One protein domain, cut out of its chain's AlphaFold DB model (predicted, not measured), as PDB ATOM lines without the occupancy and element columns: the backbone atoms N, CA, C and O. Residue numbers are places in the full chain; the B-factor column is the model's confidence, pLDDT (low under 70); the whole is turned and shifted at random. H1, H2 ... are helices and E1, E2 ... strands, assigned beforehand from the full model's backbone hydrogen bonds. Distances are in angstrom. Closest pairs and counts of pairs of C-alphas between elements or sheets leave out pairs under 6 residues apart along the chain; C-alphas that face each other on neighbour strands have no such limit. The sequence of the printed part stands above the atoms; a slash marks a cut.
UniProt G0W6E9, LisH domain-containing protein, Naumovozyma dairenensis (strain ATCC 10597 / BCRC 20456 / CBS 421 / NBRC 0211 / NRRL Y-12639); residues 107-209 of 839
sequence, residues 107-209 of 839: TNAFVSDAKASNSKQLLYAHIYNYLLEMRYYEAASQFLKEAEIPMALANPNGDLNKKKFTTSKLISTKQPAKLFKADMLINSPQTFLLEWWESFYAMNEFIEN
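AT A GLANCE: This is residues 107 to 209 of the 839 residues of the protein "LisH domain-containing protein" of Naumovozyma dairenensis (strain ATCC 10597 / BCRC 20456 / CBS 421 / NBRC 0211 / NRRL Y-12639) (UniProt G0W6E9). A compact body, in which a small three-stranded sheet has the helical hairpin of H1 and H2 packed on it through H1, bears one long helical arm: residues 195 to 209 of H4 stick out from it. The short helix H3 packs on H2, and a long loop, residues 154 to 166, belongs to the body and lies at its end far from the arm. The printed part has 103 residues, with four named helices and three named strands in the order E1 H1 H2 E2 H3 E3 H4; the class is mostly helix, and the mixed sheet runs E2 E1 E3. The whole is only just compact, close to loose, with a radius of gyration of the C-alphas of 15.1 A; its spans are 54 by 27 by 21 A, and the arm makes much of the length.

IN THESE COORDINATES: The sheet has E1, residues 107 to 111, 11.0 A long, beginning at C-alpha 107 (75.733, -55.367, -32.095), with E2, residues 151 to 153, and E3, residues 180 to 182. H1, residues 119 to 133, is 21.2 A long and starts at C-alpha 119 (79.015, -68.639, -53.775). H2, residues 137 to 146, is 14.4 A long, and H3 is residues 167 to 171. H4, residues 192 to 209, is 25.2 A long and ends at C-alpha 209 (104.476, -87.464, -44.265).

HOW THE PARTS SIT: E1 is the inner strand. E2 and E1 are antiparallel at 155 degrees, with N 110 and O 152 within hydrogen-bond range at 2.9 A and N 152 and O 110 at 2.8 A. E1 and E3 are parallel at 51 degrees, with N 111 and O 181 at 2.9 A. H1 is on the sheet in two layers, a helix on one face of a sheet; its closest C-alphas to E3 are Asn 129 and Ala 182, 5.8 A apart. H1 and H2 form a helical hairpin: they touch through residues 128 to 132 of H1 alone, closest at the C-alphas of Leu 131 and Ala 140, 5.6 A, at a shallow tilt of 20 degrees, opposite ways. H2 and H3 touch, the closest C-alphas being Lys 145 and Ile 171, 7.1 A. H4 is close to H1 but not clearly touching, His 126 and Leu 193 having the closest C-alphas at 7.4 A, about perpendicular at 75 degrees. Every O i to N i+4 pair is within hydrogen-bond range in H1, H3 and H4, and 5 of 6 in H2.

THE WHOLE: The C-alphas of Asn 157 and Asn 209, the two farthest apart, are 55.6 A apart. Without residues 195 to 209, the body spans 33 by 26 by 21 A. The printed part has no cut, and the link from E2 to H3, 13 residues, is long. Mean pLDDT of the printed part is 85.1; residues 160 to 162, 164, 173 to 177 and 188 to 191 are under 70.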
ATOM      1  N   THR A 107      77.087 -54.798 -32.137       87.88
ATOM      2  CA  THR A 107      75.733 -55.367 -32.095       87.88
ATOM      3  C   THR A 107      74.826 -54.859 -33.217       87.88
ATOM      4  O   THR A 107      73.771 -55.443 -33.448       87.88
ATOM      5  N   ASN A 108      75.219 -53.797 -33.930       89.31
ATOM      6  CA  ASN A 108      74.412 -53.184 -34.989       89.31
ATOM      7  C   ASN A 108      74.567 -53.880 -36.351       89.31
ATOM      8  O   ASN A 108      73.779 -53.623 -37.265       89.31
ATOM      9  N   ALA A 109      75.569 -54.747 -36.516       91.06
ATOM     10  CA  ALA A 109      75.818 -55.468 -37.759       91.06
ATOM     11  C   ALA A 109      76.341 -56.884 -37.501       91.06
ATOM     12  O   ALA A 109      77.110 -57.129 -36.577       91.06
ATOM     13  N   PHE A 110      75.933 -57.819 -38.351       93.38
ATOM     14  CA  PHE A 110      76.340 -59.214 -38.265       93.38
ATOM     15  C   PHE A 110      76.603 -59.800 -39.653       93.38
ATOM     16  O   PHE A 110      75.973 -59.415 -40.642       93.38
ATOM     17  N   VAL A 111      77.555 -60.725 -39.736       93.94
ATOM     18  CA  VAL A 111      77.841 -61.508 -40.946       93.94
ATOM     19  C   VAL A 111      76.821 -62.636 -41.045       93.94
ATOM     20  O   VAL A 111      76.547 -63.285 -40.043       93.94
ATOM     21  N   SER A 112      76.248 -62.869 -42.226       93.44
ATOM     22  CA  SER A 112      75.251 -63.932 -42.406       93.44
ATOM     23  C   SER A 112      75.287 -64.530 -43.811       93.44
ATOM     24  O   SER A 112      75.198 -63.815 -44.816       93.44
ATOM     25  N   ASP A 113      75.366 -65.860 -43.875       93.12
ATOM     26  CA  ASP A 113      75.288 -66.665 -45.101       93.12
ATOM     27  C   ASP A 113      74.014 -66.386 -45.911       93.12
ATOM     28  O   ASP A 113      74.075 -66.215 -47.129       93.12
ATOM     29  N   ALA A 114      72.874 -66.204 -45.243       92.88
ATOM     30  CA  ALA A 114      71.593 -65.854 -45.854       92.88
ATOM     31  C   ALA A 114      71.583 -64.479 -46.563       92.88
ATOM     32  O   ALA A 114      70.606 -64.131 -47.236       92.88
ATOM     33  N   LYS A 115      72.642 -63.665 -46.420       91.94
ATOM     34  CA  LYS A 115      72.845 -62.416 -47.181       91.94
ATOM     35  C   LYS A 115      73.822 -62.561 -48.352       91.94
ATOM     36  O   LYS A 115      73.932 -61.615 -49.140       91.94
ATOM     37  N   ALA A 116      74.496 -63.703 -48.503       93.19
ATOM     38  CA  ALA A 116      75.390 -63.964 -49.624       93.19
ATOM     39  C   ALA A 116      74.644 -63.847 -50.961       93.19
ATOM     40  O   ALA A 116      73.583 -64.434 -51.167       93.19
ATOM     41  N   SER A 117      75.199 -63.073 -51.895       93.56
ATOM     42  CA  SER A 117      74.628 -62.912 -53.240       93.56
ATOM     43  C   SER A 117      75.245 -63.836 -54.290       93.56
ATOM     44  O   SER A 117      74.736 -63.924 -55.405       93.56
ATOM     45  N   ASN A 118      76.341 -64.511 -53.943       93.62
ATOM     46  CA  ASN A 118      77.063 -65.460 -54.779       93.62
ATOM     47  C   ASN A 118      77.830 -66.465 -53.896       93.62
ATOM     48  O   ASN A 118      78.015 -66.236 -52.699       93.62
ATOM     49  N   SER A 119      78.301 -67.565 -54.486       92.50
ATOM     50  CA  SER A 119      79.015 -68.639 -53.775       92.50
ATOM     51  C   SER A 119      80.330 -68.190 -53.125       92.50
ATOM     52  O   SER A 119      80.697 -68.718 -52.081       92.50
ATOM     53  N   LYS A 120      81.016 -67.187 -53.688       93.94
ATOM     54  CA  LYS A 120      82.246 -66.611 -53.119       93.94
ATOM     55  C   LYS A 120      81.964 -65.856 -51.811       93.94
ATOM     56  O   LYS A 120      82.693 -66.021 -50.845       93.94
ATOM     57  N   GLN A 121      80.875 -65.088 -51.752       93.81
ATOM     58  CA  GLN A 121      80.423 -64.416 -50.526       93.81
ATOM     59  C   GLN A 121      79.943 -65.411 -49.460       93.81
ATOM     60  O   GLN A 121      80.186 -65.195 -48.278       93.81
ATOM     61  N   LEU A 122      79.295 -66.507 -49.873       92.81
ATOM     62  CA  LEU A 122      78.884 -67.593 -48.977       92.81
ATOM     63  C   LEU A 122      80.107 -68.269 -48.336       92.81
ATOM     64  O   LEU A 122      80.198 -68.356 -47.116       92.81
ATOM     65  N   LEU A 123      81.086 -68.650 -49.162       91.81
ATOM     66  CA  LEU A 123      82.391 -69.158 -48.733       91.81
ATOM     67  C   LEU A 123      83.060 -68.220 -47.718       91.81
ATOM     68  O   LEU A 123      83.501 -68.664 -46.661       91.81
ATOM     69  N   TYR A 124      83.090 -66.916 -48.003       94.25
ATOM     70  CA  TYR A 124      83.684 -65.927 -47.106       94.25
ATOM     71  C   TYR A 124      82.931 -65.779 -45.776       94.25
ATOM     72  O   TYR A 124      83.576 -65.626 -44.744       94.25
ATOM     73  N   ALA A 125      81.600 -65.886 -45.753       93.81
ATOM     74  CA  ALA A 125      80.848 -65.886 -44.497       93.81
ATOM     75  C   ALA A 125      81.217 -67.087 -43.601       93.81
ATOM     76  O   ALA A 125      81.416 -66.914 -42.400       93.81
ATOM     77  N   HIS A 126      81.381 -68.283 -44.182       92.50
ATOM     78  CA  HIS A 126      81.793 -69.477 -43.434       92.50
ATOM     79  C   HIS A 126      83.249 -69.410 -42.952       92.50
ATOM     80  O   HIS A 126      83.492 -69.686 -41.781       92.50
ATOM     81  N   ILE A 127      84.196 -68.968 -43.794       92.88
ATOM     82  CA  ILE A 127      85.596 -68.743 -43.379       92.88
ATOM     83  C   ILE A 127      85.655 -67.739 -42.221       92.88
ATOM     84  O   ILE A 127      86.360 -67.964 -41.242       92.88
ATOM     85  N   TYR A 128      84.885 -66.650 -42.294       94.12
ATOM     86  CA  TYR A 128      84.830 -65.666 -41.218       94.12
ATOM     87  C   TYR A 128      84.297 -66.254 -39.908       94.12
ATOM     88  O   TYR A 128      84.892 -66.025 -38.857       94.12
ATOM     89  N   ASN A 129      83.217 -67.040 -39.964       93.06
ATOM     90  CA  ASN A 129      82.679 -67.688 -38.769       93.06
ATOM     91  C   ASN A 129      83.678 -68.689 -38.159       93.06
ATOM     92  O   ASN A 129      83.883 -68.670 -36.950       93.06
ATOM     93  N   TYR A 130      84.375 -69.478 -38.984       91.25
ATOM     94  CA  TYR A 130      85.450 -70.366 -38.528       91.25
ATOM     95  C   TYR A 130      86.576 -69.597 -37.811       91.25
ATOM     96  O   TYR A 130      86.999 -69.986 -36.724       91.25
ATOM     97  N   LEU A 131      87.022 -68.457 -38.358       93.25
ATOM     98  CA  LEU A 131      88.033 -67.611 -37.706       93.25
ATOM     99  C   LEU A 131      87.552 -67.048 -36.354       93.25
ATOM    100  O   LEU A 131      88.366 -66.890 -35.447       93.25
ATOM    101  N   LEU A 132      86.253 -66.763 -36.193       92.56
ATOM    102  CA  LEU A 132      85.683 -66.353 -34.902       92.56
ATOM    103  C   LEU A 132      85.607 -67.508 -33.895       92.56
ATOM    104  O   LEU A 132      85.969 -67.318 -32.734       92.56
ATOM    105  N   GLU A 133      85.152 -68.688 -34.327       90.69
ATOM    106  CA  GLU A 133      85.040 -69.893 -33.493       90.69
ATOM    107  C   GLU A 133      86.415 -70.355 -32.985       90.69
ATOM    108  O   GLU A 133      86.578 -70.621 -31.795       90.69
ATOM    109  N   MET A 134      87.430 -70.334 -33.856       90.19
ATOM    110  CA  MET A 134      88.824 -70.670 -33.533       90.19
ATOM    111  C   MET A 134      89.601 -69.535 -32.844       90.19
ATOM    112  O   MET A 134      90.805 -69.650 -32.626       90.19
ATOM    113  N   ARG A 135      88.926 -68.437 -32.477       92.88
ATOM    114  CA  ARG A 135      89.496 -67.270 -31.777       92.88
ATOM    115  C   ARG A 135      90.601 -66.508 -32.532       92.88
ATOM    116  O   ARG A 135      91.339 -65.724 -31.936       92.88
ATOM    117  N   TYR A 136      90.692 -66.652 -33.853       93.19
ATOM    118  CA  TYR A 136      91.649 -65.938 -34.708       93.19
ATOM    119  C   TYR A 136      91.161 -64.518 -35.050       93.19
ATOM    120  O   TYR A 136      90.955 -64.153 -36.208       93.19
ATOM    121  N   TYR A 137      90.967 -63.695 -34.019       93.75
ATOM    122  CA  TYR A 137      90.313 -62.384 -34.104       93.75
ATOM    123  C   TYR A 137      91.041 -61.360 -34.985       93.75
ATOM    124  O   TYR A 137      90.393 -60.590 -35.697       93.75
ATOM    125  N   GLU A 138      92.374 -61.360 -34.985       92.88
ATOM    126  CA  GLU A 138      93.167 -60.484 -35.855       92.88
ATOM    127  C   GLU A 138      93.007 -60.873 -37.330       92.88
ATOM    128  O   GLU A 138      92.661 -60.025 -38.156       92.88
ATOM    129  N   ALA A 139      93.124 -62.170 -37.640       94.75
ATOM    130  CA  ALA A 139      92.876 -62.703 -38.977       94.75
ATOM    131  C   ALA A 139      91.431 -62.436 -39.430       94.75
ATOM    132  O   ALA A 139      91.221 -61.999 -40.555       94.75
ATOM    133  N   ALA A 140      90.435 -62.597 -38.552       94.38
ATOM    134  CA  ALA A 140      89.041 -62.251 -38.837       94.38
ATOM    135  C   ALA A 140      88.865 -60.748 -39.151       94.38
ATOM    136  O   ALA A 140      88.129 -60.380 -40.070       94.38
ATOM    137  N   SER A 141      89.566 -59.871 -38.424       93.44
ATOM    138  CA  SER A 141      89.551 -58.414 -38.627       93.44
ATOM    139  C   SER A 141      90.246 -57.996 -39.926       93.44
ATOM    140  O   SER A 141      89.788 -57.077 -40.608       93.44
ATOM    141  N   GLN A 142      91.335 -58.667 -40.304       93.31
ATOM    142  CA  GLN A 142      92.001 -58.459 -41.590       93.31
ATOM    143  C   GLN A 142      91.164 -59.009 -42.753       93.31
ATOM    144  O   GLN A 142      90.919 -58.294 -43.723       93.31
ATOM    145  N   PHE A 143      90.623 -60.217 -42.611       94.12
ATOM    146  CA  PHE A 143      89.762 -60.853 -43.603       94.12
ATOM    147  C   PHE A 143      88.509 -60.014 -43.900       94.12
ATOM    148  O   PHE A 143      88.151 -59.849 -45.061       94.12
ATOM    149  N   LEU A 144      87.905 -59.370 -42.892       92.94
ATOM    150  CA  LEU A 144      86.827 -58.386 -43.084       92.94
ATOM    151  C   LEU A 144      87.210 -57.183 -43.960       92.94
ATOM    152  O   LEU A 144      86.330 -56.597 -44.588       92.94
ATOM    153  N   LYS A 145      88.483 -56.773 -43.979       91.94
ATOM    154  CA  LYS A 145      88.963 -55.637 -44.787       91.94
ATOM    155  C   LYS A 145      89.210 -56.035 -46.241       91.94
ATOM    156  O   LYS A 145      89.037 -55.207 -47.131       91.94
ATOM    157  N   GLU A 146      89.628 -57.278 -46.464       92.25
ATOM    158  CA  GLU A 146      90.054 -57.798 -47.768       92.25
ATOM    159  C   GLU A 146      88.919 -58.495 -48.534       92.25
ATOM    160  O   GLU A 146      88.797 -58.348 -49.752       92.25
ATOM    161  N   ALA A 147      88.062 -59.237 -47.831       92.81
ATOM    162  CA  ALA A 147      86.957 -59.986 -48.408       92.81
ATOM    163  C   ALA A 147      85.656 -59.166 -48.434       92.81
ATOM    164  O   ALA A 147      85.288 -58.481 -47.480       92.81
ATOM    165  N   GLU A 148      84.886 -59.297 -49.517       93.88
ATOM    166  CA  GLU A 148      83.508 -58.801 -49.555       93.88
ATOM    167  C   GLU A 148      82.602 -59.776 -48.786       93.88
ATOM    168  O   GLU A 148      82.006 -60.687 -49.361       93.88
ATOM    169  N   ILE A 149      82.541 -59.620 -47.465       92.62
ATOM    170  CA  ILE A 149      81.738 -60.477 -46.585       92.62
ATOM    171  C   ILE A 149      80.283 -59.973 -46.549       92.62
ATOM    172  O   ILE A 149      80.064 -58.771 -46.348       92.62
ATOM    173  N   PRO A 150      79.273 -60.847 -46.734       91.50
ATOM    174  CA  PRO A 150      77.872 -60.448 -46.711       91.50
ATOM    175  C   PRO A 150      77.410 -60.132 -45.282       91.50
ATOM    176  O   PRO A 150      77.388 -60.997 -44.407       91.50
ATOM    177  N   MET A 151      77.004 -58.880 -45.057       92.25
ATOM    178  CA  MET A 151      76.549 -58.393 -43.753       92.25
ATOM    179  C   MET A 151      75.078 -57.969 -43.775       92.25
ATOM    180  O   MET A 151      74.577 -57.391 -44.746       92.25
ATOM    181  N   ALA A 152      74.399 -58.214 -42.661       90.94
ATOM    182  CA  ALA A 152      73.119 -57.625 -42.307       90.94
ATOM    183  C   ALA A 152      73.329 -56.526 -41.255       90.94
ATOM    184  O   ALA A 152      74.207 -56.642 -40.404       90.94
ATOM    185  N   LEU A 153      72.489 -55.488 -41.277       90.31
ATOM    186  CA  LEU A 153      72.329 -54.630 -40.106       90.31
ATOM    187  C   LEU A 153      71.252 -55.227 -39.205       90.31
ATOM    188  O   LEU A 153      70.152 -55.544 -39.670       90.31
ATOM    189  N   ALA A 154      71.555 -55.310 -37.915       86.50
ATOM    190  CA  ALA A 154      70.556 -55.459 -36.874       86.50
ATOM    191  C   ALA A 154      69.836 -54.112 -36.720       86.50
ATOM    192  O   ALA A 154      70.240 -53.251 -35.942       86.50
ATOM    193  N   ASN A 155      68.780 -53.898 -37.508       81.50
ATOM    194  CA  ASN A 155      67.938 -52.721 -37.331       81.50
ATOM    195  C   ASN A 155      67.216 -52.842 -35.974       81.50
ATOM    196  O   ASN A 155      66.420 -53.771 -35.815       81.50
ATOM    197  N   PRO A 156      67.417 -51.909 -35.021       74.88
ATOM    198  CA  PRO A 156      66.858 -52.022 -33.668       74.88
ATOM    199  C   PRO A 156      65.320 -52.002 -33.643       74.88
ATOM    200  O   PRO A 156      64.711 -52.434 -32.672       74.88
ATOM    201  N   ASN A 157      64.691 -51.546 -34.730       83.00
ATOM    202  CA  ASN A 157      63.241 -51.420 -34.863       83.00
ATOM    203  C   ASN A 157      62.579 -52.636 -35.551       83.00
ATOM    204  O   ASN A 157      61.433 -52.536 -35.976       83.00
ATOM    205  N   GLY A 158      63.288 -53.757 -35.737       75.19
ATOM    206  CA  GLY A 158      62.738 -55.004 -36.300       75.19
ATOM    207  C   GLY A 158      62.456 -55.000 -37.811       75.19
ATOM    208  O   GLY A 158      62.445 -56.062 -38.436       75.19
ATOM    209  N   ASP A 159      62.307 -53.829 -38.436       72.56
ATOM    210  CA  ASP A 159      62.183 -53.695 -39.888       72.56
ATOM    211  C   ASP A 159      63.453 -54.191 -40.598       72.56
ATOM    212  O   ASP A 159      64.443 -53.465 -40.731       72.56
ATOM    213  N   LEU A 160      63.407 -55.415 -41.131       61.88
ATOM    214  CA  LEU A 160      64.412 -56.020 -42.018       61.88
ATOM    215  C   LEU A 160      64.445 -55.336 -43.401       61.88
ATOM    216  O   LEU A 160      64.281 -55.962 -44.455       61.88
ATOM    217  N   ASN A 161      64.679 -54.024 -43.412       59.78
ATOM    218  CA  ASN A 161      64.892 -53.240 -44.614       59.78
ATOM    219  C   ASN A 161      66.091 -53.806 -45.385       59.78
ATOM    220  O   ASN A 161      67.237 -53.733 -44.945       59.78
ATOM    221  N   LYS A 162      65.804 -54.375 -46.564       63.78
ATOM    222  CA  LYS A 162      66.679 -55.243 -47.381       63.78
ATOM    223  C   LYS A 162      67.868 -54.520 -48.038       63.78
ATOM    224  O   LYS A 162      68.356 -54.937 -49.089       63.78
ATOM    225  N   LYS A 163      68.312 -53.400 -47.469       71.25
ATOM    226  CA  LYS A 163      69.367 -52.549 -48.013       71.25
ATOM    227  C   LYS A 163      70.719 -53.218 -47.779       71.25
ATOM    228  O   LYS A 163      71.338 -53.022 -46.740       71.25
ATOM    229  N   LYS A 164      71.145 -54.020 -48.761       67.81
ATOM    230  CA  LYS A 164      72.458 -54.677 -48.789       67.81
ATOM    231  C   LYS A 164      73.546 -53.665 -48.428       67.81
ATOM    232  O   LYS A 164      73.673 -52.637 -49.096       67.81
ATOM    233  N   PHE A 165      74.301 -53.956 -47.376       73.00
ATOM    234  CA  PHE A 165      75.430 -53.142 -46.948       73.00
ATOM    235  C   PHE A 165      76.707 -53.863 -47.363       73.00
ATOM    236  O   PHE A 165      76.941 -54.996 -46.951       73.00
ATOM    237  N   THR A 166      77.507 -53.235 -48.222       70.06
ATOM    238  CA  THR A 166      78.807 -53.780 -48.619       70.06
ATOM    239  C   THR A 166      79.843 -53.456 -47.550       70.06
ATOM    240  O   THR A 166      79.832 -52.366 -46.970       70.06
ATOM    241  N   THR A 167      80.767 -54.384 -47.312       77.25
ATOM    242  CA  THR A 167      81.842 -54.287 -46.306       77.25
ATOM    243  C   THR A 167      82.648 -52.999 -46.475       77.25
ATOM    244  O   THR A 167      82.821 -52.234 -45.527       77.25
ATOM    245  N   SER A 168      82.973 -52.664 -47.727       77.56
ATOM    246  CA  SER A 168      83.611 -51.412 -48.157       77.56
ATOM    247  C   SER A 168      82.955 -50.131 -47.627       77.56
ATOM    248  O   SER A 168      83.647 -49.146 -47.369       77.56
ATOM    249  N   LYS A 169      81.630 -50.119 -47.432       78.62
ATOM    250  CA  LYS A 169      80.926 -48.941 -46.915       78.62
ATOM    251  C   LYS A 169      81.071 -48.808 -45.399       78.62
ATOM    252  O   LYS A 169      81.192 -47.689 -44.906       78.62
ATOM    253  N   LEU A 170      81.092 -49.924 -44.675       74.38
ATOM    254  CA  LEU A 170      81.193 -49.945 -43.214       74.38
ATOM    255  C   LEU A 170      82.621 -49.585 -42.763       74.38
ATOM    256  O   LEU A 170      82.792 -48.688 -41.940       74.38
ATOM    257  N   ILE A 171      83.634 -50.166 -43.418       72.50
ATOM    258  CA  ILE A 171      85.070 -49.912 -43.169       72.50
ATOM    259  C   ILE A 171      85.455 -48.437 -43.391       72.50
ATOM    260  O   ILE A 171      86.396 -47.939 -42.778       72.50
ATOM    261  N   SER A 172      84.727 -47.701 -44.240       72.88
ATOM    262  CA  SER A 172      85.010 -46.273 -44.465       72.88
ATOM    263  C   SER A 172      84.730 -45.389 -43.240       72.88
ATOM    264  O   SER A 172      85.275 -44.289 -43.128       72.88
ATOM    265  N   THR A 173      83.926 -45.873 -42.285       69.69
ATOM    266  CA  THR A 173      83.800 -45.244 -40.968       69.69
ATOM    267  C   THR A 173      84.981 -45.680 -40.099       69.69
ATOM    268  O   THR A 173      85.176 -46.868 -39.872       69.69
ATOM    269  N   LYS A 174      85.795 -44.718 -39.636       60.34
ATOM    270  CA  LYS A 174      87.117 -44.926 -38.997       60.34
ATOM    271  C   LYS A 174      87.099 -45.624 -37.618       60.34
ATOM    272  O   LYS A 174      87.983 -45.376 -36.801       60.34
ATOM    273  N   GLN A 175      86.095 -46.439 -37.308       65.56
ATOM    274  CA  GLN A 175      86.048 -47.179 -36.051       65.56
ATOM    275  C   GLN A 175      87.069 -48.328 -36.091       65.56
ATOM    276  O   GLN A 175      87.033 -49.139 -37.019       65.56
ATOM    277  N   PRO A 176      88.009 -48.402 -35.132       56.44
ATOM    278  CA  PRO A 176      89.070 -49.394 -35.168       56.44
ATOM    279  C   PRO A 176      88.515 -50.800 -34.926       56.44
ATOM    280  O   PRO A 176      87.943 -51.073 -33.876       56.44
ATOM    281  N   ALA A 177      88.736 -51.683 -35.902       65.44
ATOM    282  CA  ALA A 177      88.825 -53.140 -35.757       65.44
ATOM    283  C   ALA A 177      87.696 -53.878 -34.998       65.44
ATOM    284  O   ALA A 177      87.920 -55.009 -34.567       65.44
ATOM    285  N   LYS A 178      86.490 -53.308 -34.868       85.81
ATOM    286  CA  LYS A 178      85.350 -54.040 -34.299       85.81
ATOM    287  C   LYS A 178      85.001 -55.232 -35.184       85.81
ATOM    288  O   LYS A 178      84.791 -55.078 -36.386       85.81
ATOM    289  N   LEU A 179      84.935 -56.407 -34.568       93.19
ATOM    290  CA  LEU A 179      84.419 -57.609 -35.205       93.19
ATOM    291  C   LEU A 179      82.889 -57.570 -35.220       93.19
ATOM    292  O   LEU A 179      82.254 -56.941 -34.371       93.19
ATOM    293  N   PHE A 180      82.299 -58.272 -36.177       93.75
ATOM    294  CA  PHE A 180      80.857 -58.451 -36.273       93.75
ATOM    295  C   PHE A 180      80.517 -59.846 -35.776       93.75
ATOM    296  O   PHE A 180      81.269 -60.790 -36.004       93.75
ATOM    297  N   LYS A 181      79.380 -60.004 -35.100       94.00
ATOM    298  CA  LYS A 181      78.908 -61.350 -34.775       94.00
ATOM    299  C   LYS A 181      78.590 -62.091 -36.082       94.00
ATOM    300  O   LYS A 181      78.104 -61.473 -37.028       94.00
ATOM    301  N   ALA A 182      78.842 -63.391 -36.146       94.12
ATOM    302  CA  ALA A 182      78.310 -64.234 -37.209       94.12
ATOM    303  C   ALA A 182      76.937 -64.803 -36.802       94.12
ATOM    304  O   ALA A 182      76.739 -65.223 -35.660       94.12
ATOM    305  N   ASP A 183      75.993 -64.788 -37.738       93.69
ATOM    306  CA  ASP A 183      74.652 -65.369 -37.642       93.69
ATOM    307  C   ASP A 183      74.432 -66.224 -38.895       93.69
ATOM    308  O   ASP A 183      73.999 -65.750 -39.954       93.69
ATOM    309  N   MET A 184      74.869 -67.475 -38.787       91.88
ATOM    310  CA  MET A 184      74.915 -68.435 -39.881       91.88
ATOM    311  C   MET A 184      73.717 -69.373 -39.771       91.88
ATOM    312  O   MET A 184      73.465 -69.934 -38.706       91.88
ATOM    313  N   LEU A 185      72.997 -69.586 -40.872       89.88
ATOM    314  CA  LEU A 185      71.922 -70.575 -40.934       89.88
ATOM    315  C   LEU A 185      72.464 -72.001 -40.738       89.88
ATOM    316  O   LEU A 185      71.760 -72.861 -40.209       89.88
ATOM    317  N   ILE A 186      73.709 -72.242 -41.161       83.12
ATOM    318  CA  ILE A 186      74.447 -73.486 -40.926       83.12
ATOM    319  C   ILE A 186      75.675 -73.172 -40.064       83.12
ATOM    320  O   ILE A 186      76.590 -72.472 -40.507       83.12
ATOM    321  N   ASN A 187      75.704 -73.707 -38.840       74.25
ATOM    322  CA  ASN A 187      76.837 -73.574 -37.919       74.25
ATOM    323  C   ASN A 187      78.123 -74.108 -38.574       74.25
ATOM    324  O   ASN A 187      78.109 -75.214 -39.111       74.25
ATOM    325  N   SER A 188      79.234 -73.364 -38.489       65.75
ATOM    326  CA  SER A 188      80.518 -73.706 -39.144       65.75
ATOM    327  C   SER A 188      80.998 -75.152 -38.928       65.75
ATOM    328  O   SER A 188      81.359 -75.775 -39.932       65.75
ATOM    329  N   PRO A 189      80.883 -75.755 -37.722       67.62
ATOM    330  CA  PRO A 189      81.296 -77.141 -37.477       67.62
ATOM    331  C   PRO A 189      80.512 -78.197 -38.269       67.62
ATOM    332  O   PRO A 189      80.916 -79.350 -38.327       67.62
ATOM    333  N   GLN A 190      79.368 -77.821 -38.847       67.31
ATOM    334  CA  GLN A 190      78.508 -78.666 -39.684       67.31
ATOM    335  C   GLN A 190      78.501 -78.197 -41.144       67.31
ATOM    336  O   GLN A 190      77.637 -78.585 -41.931       67.31
ATOM    337  N   THR A 191      79.422 -77.307 -41.516       68.56
ATOM    338  CA  THR A 191      79.550 -76.876 -42.903       68.56
ATOM    339  C   THR A 191      80.460 -77.832 -43.649       68.56
ATOM    340  O   THR A 191      81.578 -78.108 -43.224       68.56
ATOM    341  N   PHE A 192      80.020 -78.216 -44.846       71.31
ATOM    342  CA  PHE A 192      80.843 -78.897 -45.846       71.31
ATOM    343  C   PHE A 192      82.203 -78.209 -46.077       71.31
ATOM    344  O   PHE A 192      83.144 -78.836 -46.541       71.31
ATOM    345  N   LEU A 193      82.328 -76.916 -45.763       72.94
ATOM    346  CA  LEU A 193      83.584 -76.181 -45.862       72.94
ATOM    347  C   LEU A 193      84.626 -76.572 -44.816       72.94
ATOM    348  O   LEU A 193      85.803 -76.618 -45.169       72.94
ATOM    349  N   LEU A 194      84.213 -76.872 -43.581       74.75
ATOM    350  CA  LEU A 194      85.122 -77.422 -42.580       74.75
ATOM    351  C   LEU A 194      85.518 -78.848 -42.972       74.75
ATOM    352  O   LEU A 194      86.704 -79.110 -43.117       74.75
ATOM    353  N   GLU A 195      84.543 -79.711 -43.275       79.38
ATOM    354  CA  GLU A 195      84.785 -81.094 -43.722       79.38
ATOM    355  C   GLU A 195      85.726 -81.149 -44.943       79.38
ATOM    356  O   GLU A 195      86.625 -81.989 -45.025       79.38
ATOM    357  N   TRP A 196      85.546 -80.234 -45.901       81.88
ATOM    358  CA  TRP A 196      86.390 -80.115 -47.090       81.88
ATOM    359  C   TRP A 196      87.798 -79.611 -46.762       81.88
ATOM    360  O   TRP A 196      88.761 -80.123 -47.335       81.88
ATOM    361  N   TRP A 197      87.936 -78.650 -45.844       80.12
ATOM    362  CA  TRP A 197      89.241 -78.176 -45.380       80.12
ATOM    363  C   TRP A 197      89.993 -79.256 -44.597       80.12
ATOM    364  O   TRP A 197      91.158 -79.500 -44.888       80.12
ATOM    365  N   GLU A 198      89.328 -79.956 -43.677       82.69
ATOM    366  CA  GLU A 198      89.880 -81.099 -42.941       82.69
ATOM    367  C   GLU A 198      90.306 -82.219 -43.898       82.69
ATOM    368  O   GLU A 198      91.410 -82.745 -43.777       82.69
ATOM    369  N   SER A 199      89.491 -82.518 -44.917       80.12
ATOM    370  CA  SER A 199      89.840 -83.483 -45.970       80.12
ATOM    371  C   SER A 199      91.082 -83.053 -46.762       80.12
ATOM    372  O   SER A 199      91.946 -83.878 -47.055       80.12
ATOM    373  N   PHE A 200      91.194 -81.764 -47.105       84.31
ATOM    374  CA  PHE A 200      92.364 -81.221 -47.802       84.31
ATOM    375  C   PHE A 200      93.614 -81.209 -46.922       84.31
ATOM    376  O   PHE A 200      94.697 -81.532 -47.406       84.31
ATOM    377  N   TYR A 201      93.468 -80.863 -45.643       87.38
ATOM    378  CA  TYR A 201      94.555 -80.834 -44.674       87.38
ATOM    379  C   TYR A 201      95.086 -82.242 -44.403       87.38
ATOM    380  O   TYR A 201      96.283 -82.461 -44.548       87.38
ATOM    381  N   ALA A 202      94.209 -83.215 -44.137       90.50
ATOM    382  CA  ALA A 202      94.588 -84.616 -43.956       90.50
ATOM    383  C   ALA A 202      95.248 -85.208 -45.215       90.50
ATOM    384  O   ALA A 202      96.213 -85.963 -45.115       90.50
ATOM    385  N   MET A 203      94.780 -84.836 -46.413       89.88
ATOM    386  CA  MET A 203      95.435 -85.215 -47.670       89.88
ATOM    387  C   MET A 203      96.824 -84.570 -47.811       89.88
ATOM    388  O   MET A 203      97.757 -85.238 -48.247       89.88
ATOM    389  N   ASN A 204      96.984 -83.297 -47.437       89.69
ATOM    390  CA  ASN A 204      98.277 -82.614 -47.467       89.69
ATOM    391  C   ASN A 204      99.255 -83.218 -46.449       89.69
ATOM    392  O   ASN A 204     100.391 -83.515 -46.797       89.69
ATOM    393  N   GLU A 205      98.807 -83.449 -45.216       92.75
ATOM    394  CA  GLU A 205      99.569 -84.122 -44.161       92.75
ATOM    395  C   GLU A 205      99.989 -85.535 -44.591       92.75
ATOM    396  O   GLU A 205     101.140 -85.920 -44.395       92.75
ATOM    397  N   PHE A 206      99.099 -86.289 -45.247       93.56
ATOM    398  CA  PHE A 206      99.441 -87.581 -45.838       93.56
ATOM    399  C   PHE A 206     100.523 -87.454 -46.920       93.56
ATOM    400  O   PHE A 206     101.452 -88.256 -46.926       93.56
ATOM    401  N   ILE A 207     100.441 -86.464 -47.815       90.12
ATOM    402  CA  ILE A 207     101.435 -86.253 -48.883       90.12
ATOM    403  C   ILE A 207     102.804 -85.855 -48.311       90.12
ATOM    404  O   ILE A 207     103.810 -86.404 -48.747       90.12
ATOM    405  N   GLU A 208     102.851 -84.950 -47.331       94.56
ATOM    406  CA  GLU A 208     104.100 -84.490 -46.696       94.56
ATOM    407  C   GLU A 208     104.761 -85.591 -45.847       94.56
ATOM    408  O   GLU A 208     105.981 -85.748 -45.860       94.56
ATOM    409  N   ASN A 209     103.964 -86.393 -45.127       95.44
ATOM    410  CA  ASN A 209     104.476 -87.464 -44.265       95.44
ATOM    411  C   ASN A 209     104.735 -88.792 -44.999       95.44
ATOM    412  O   ASN A 209     105.390 -89.675 -44.438       95.44
TER     413      ASN A 209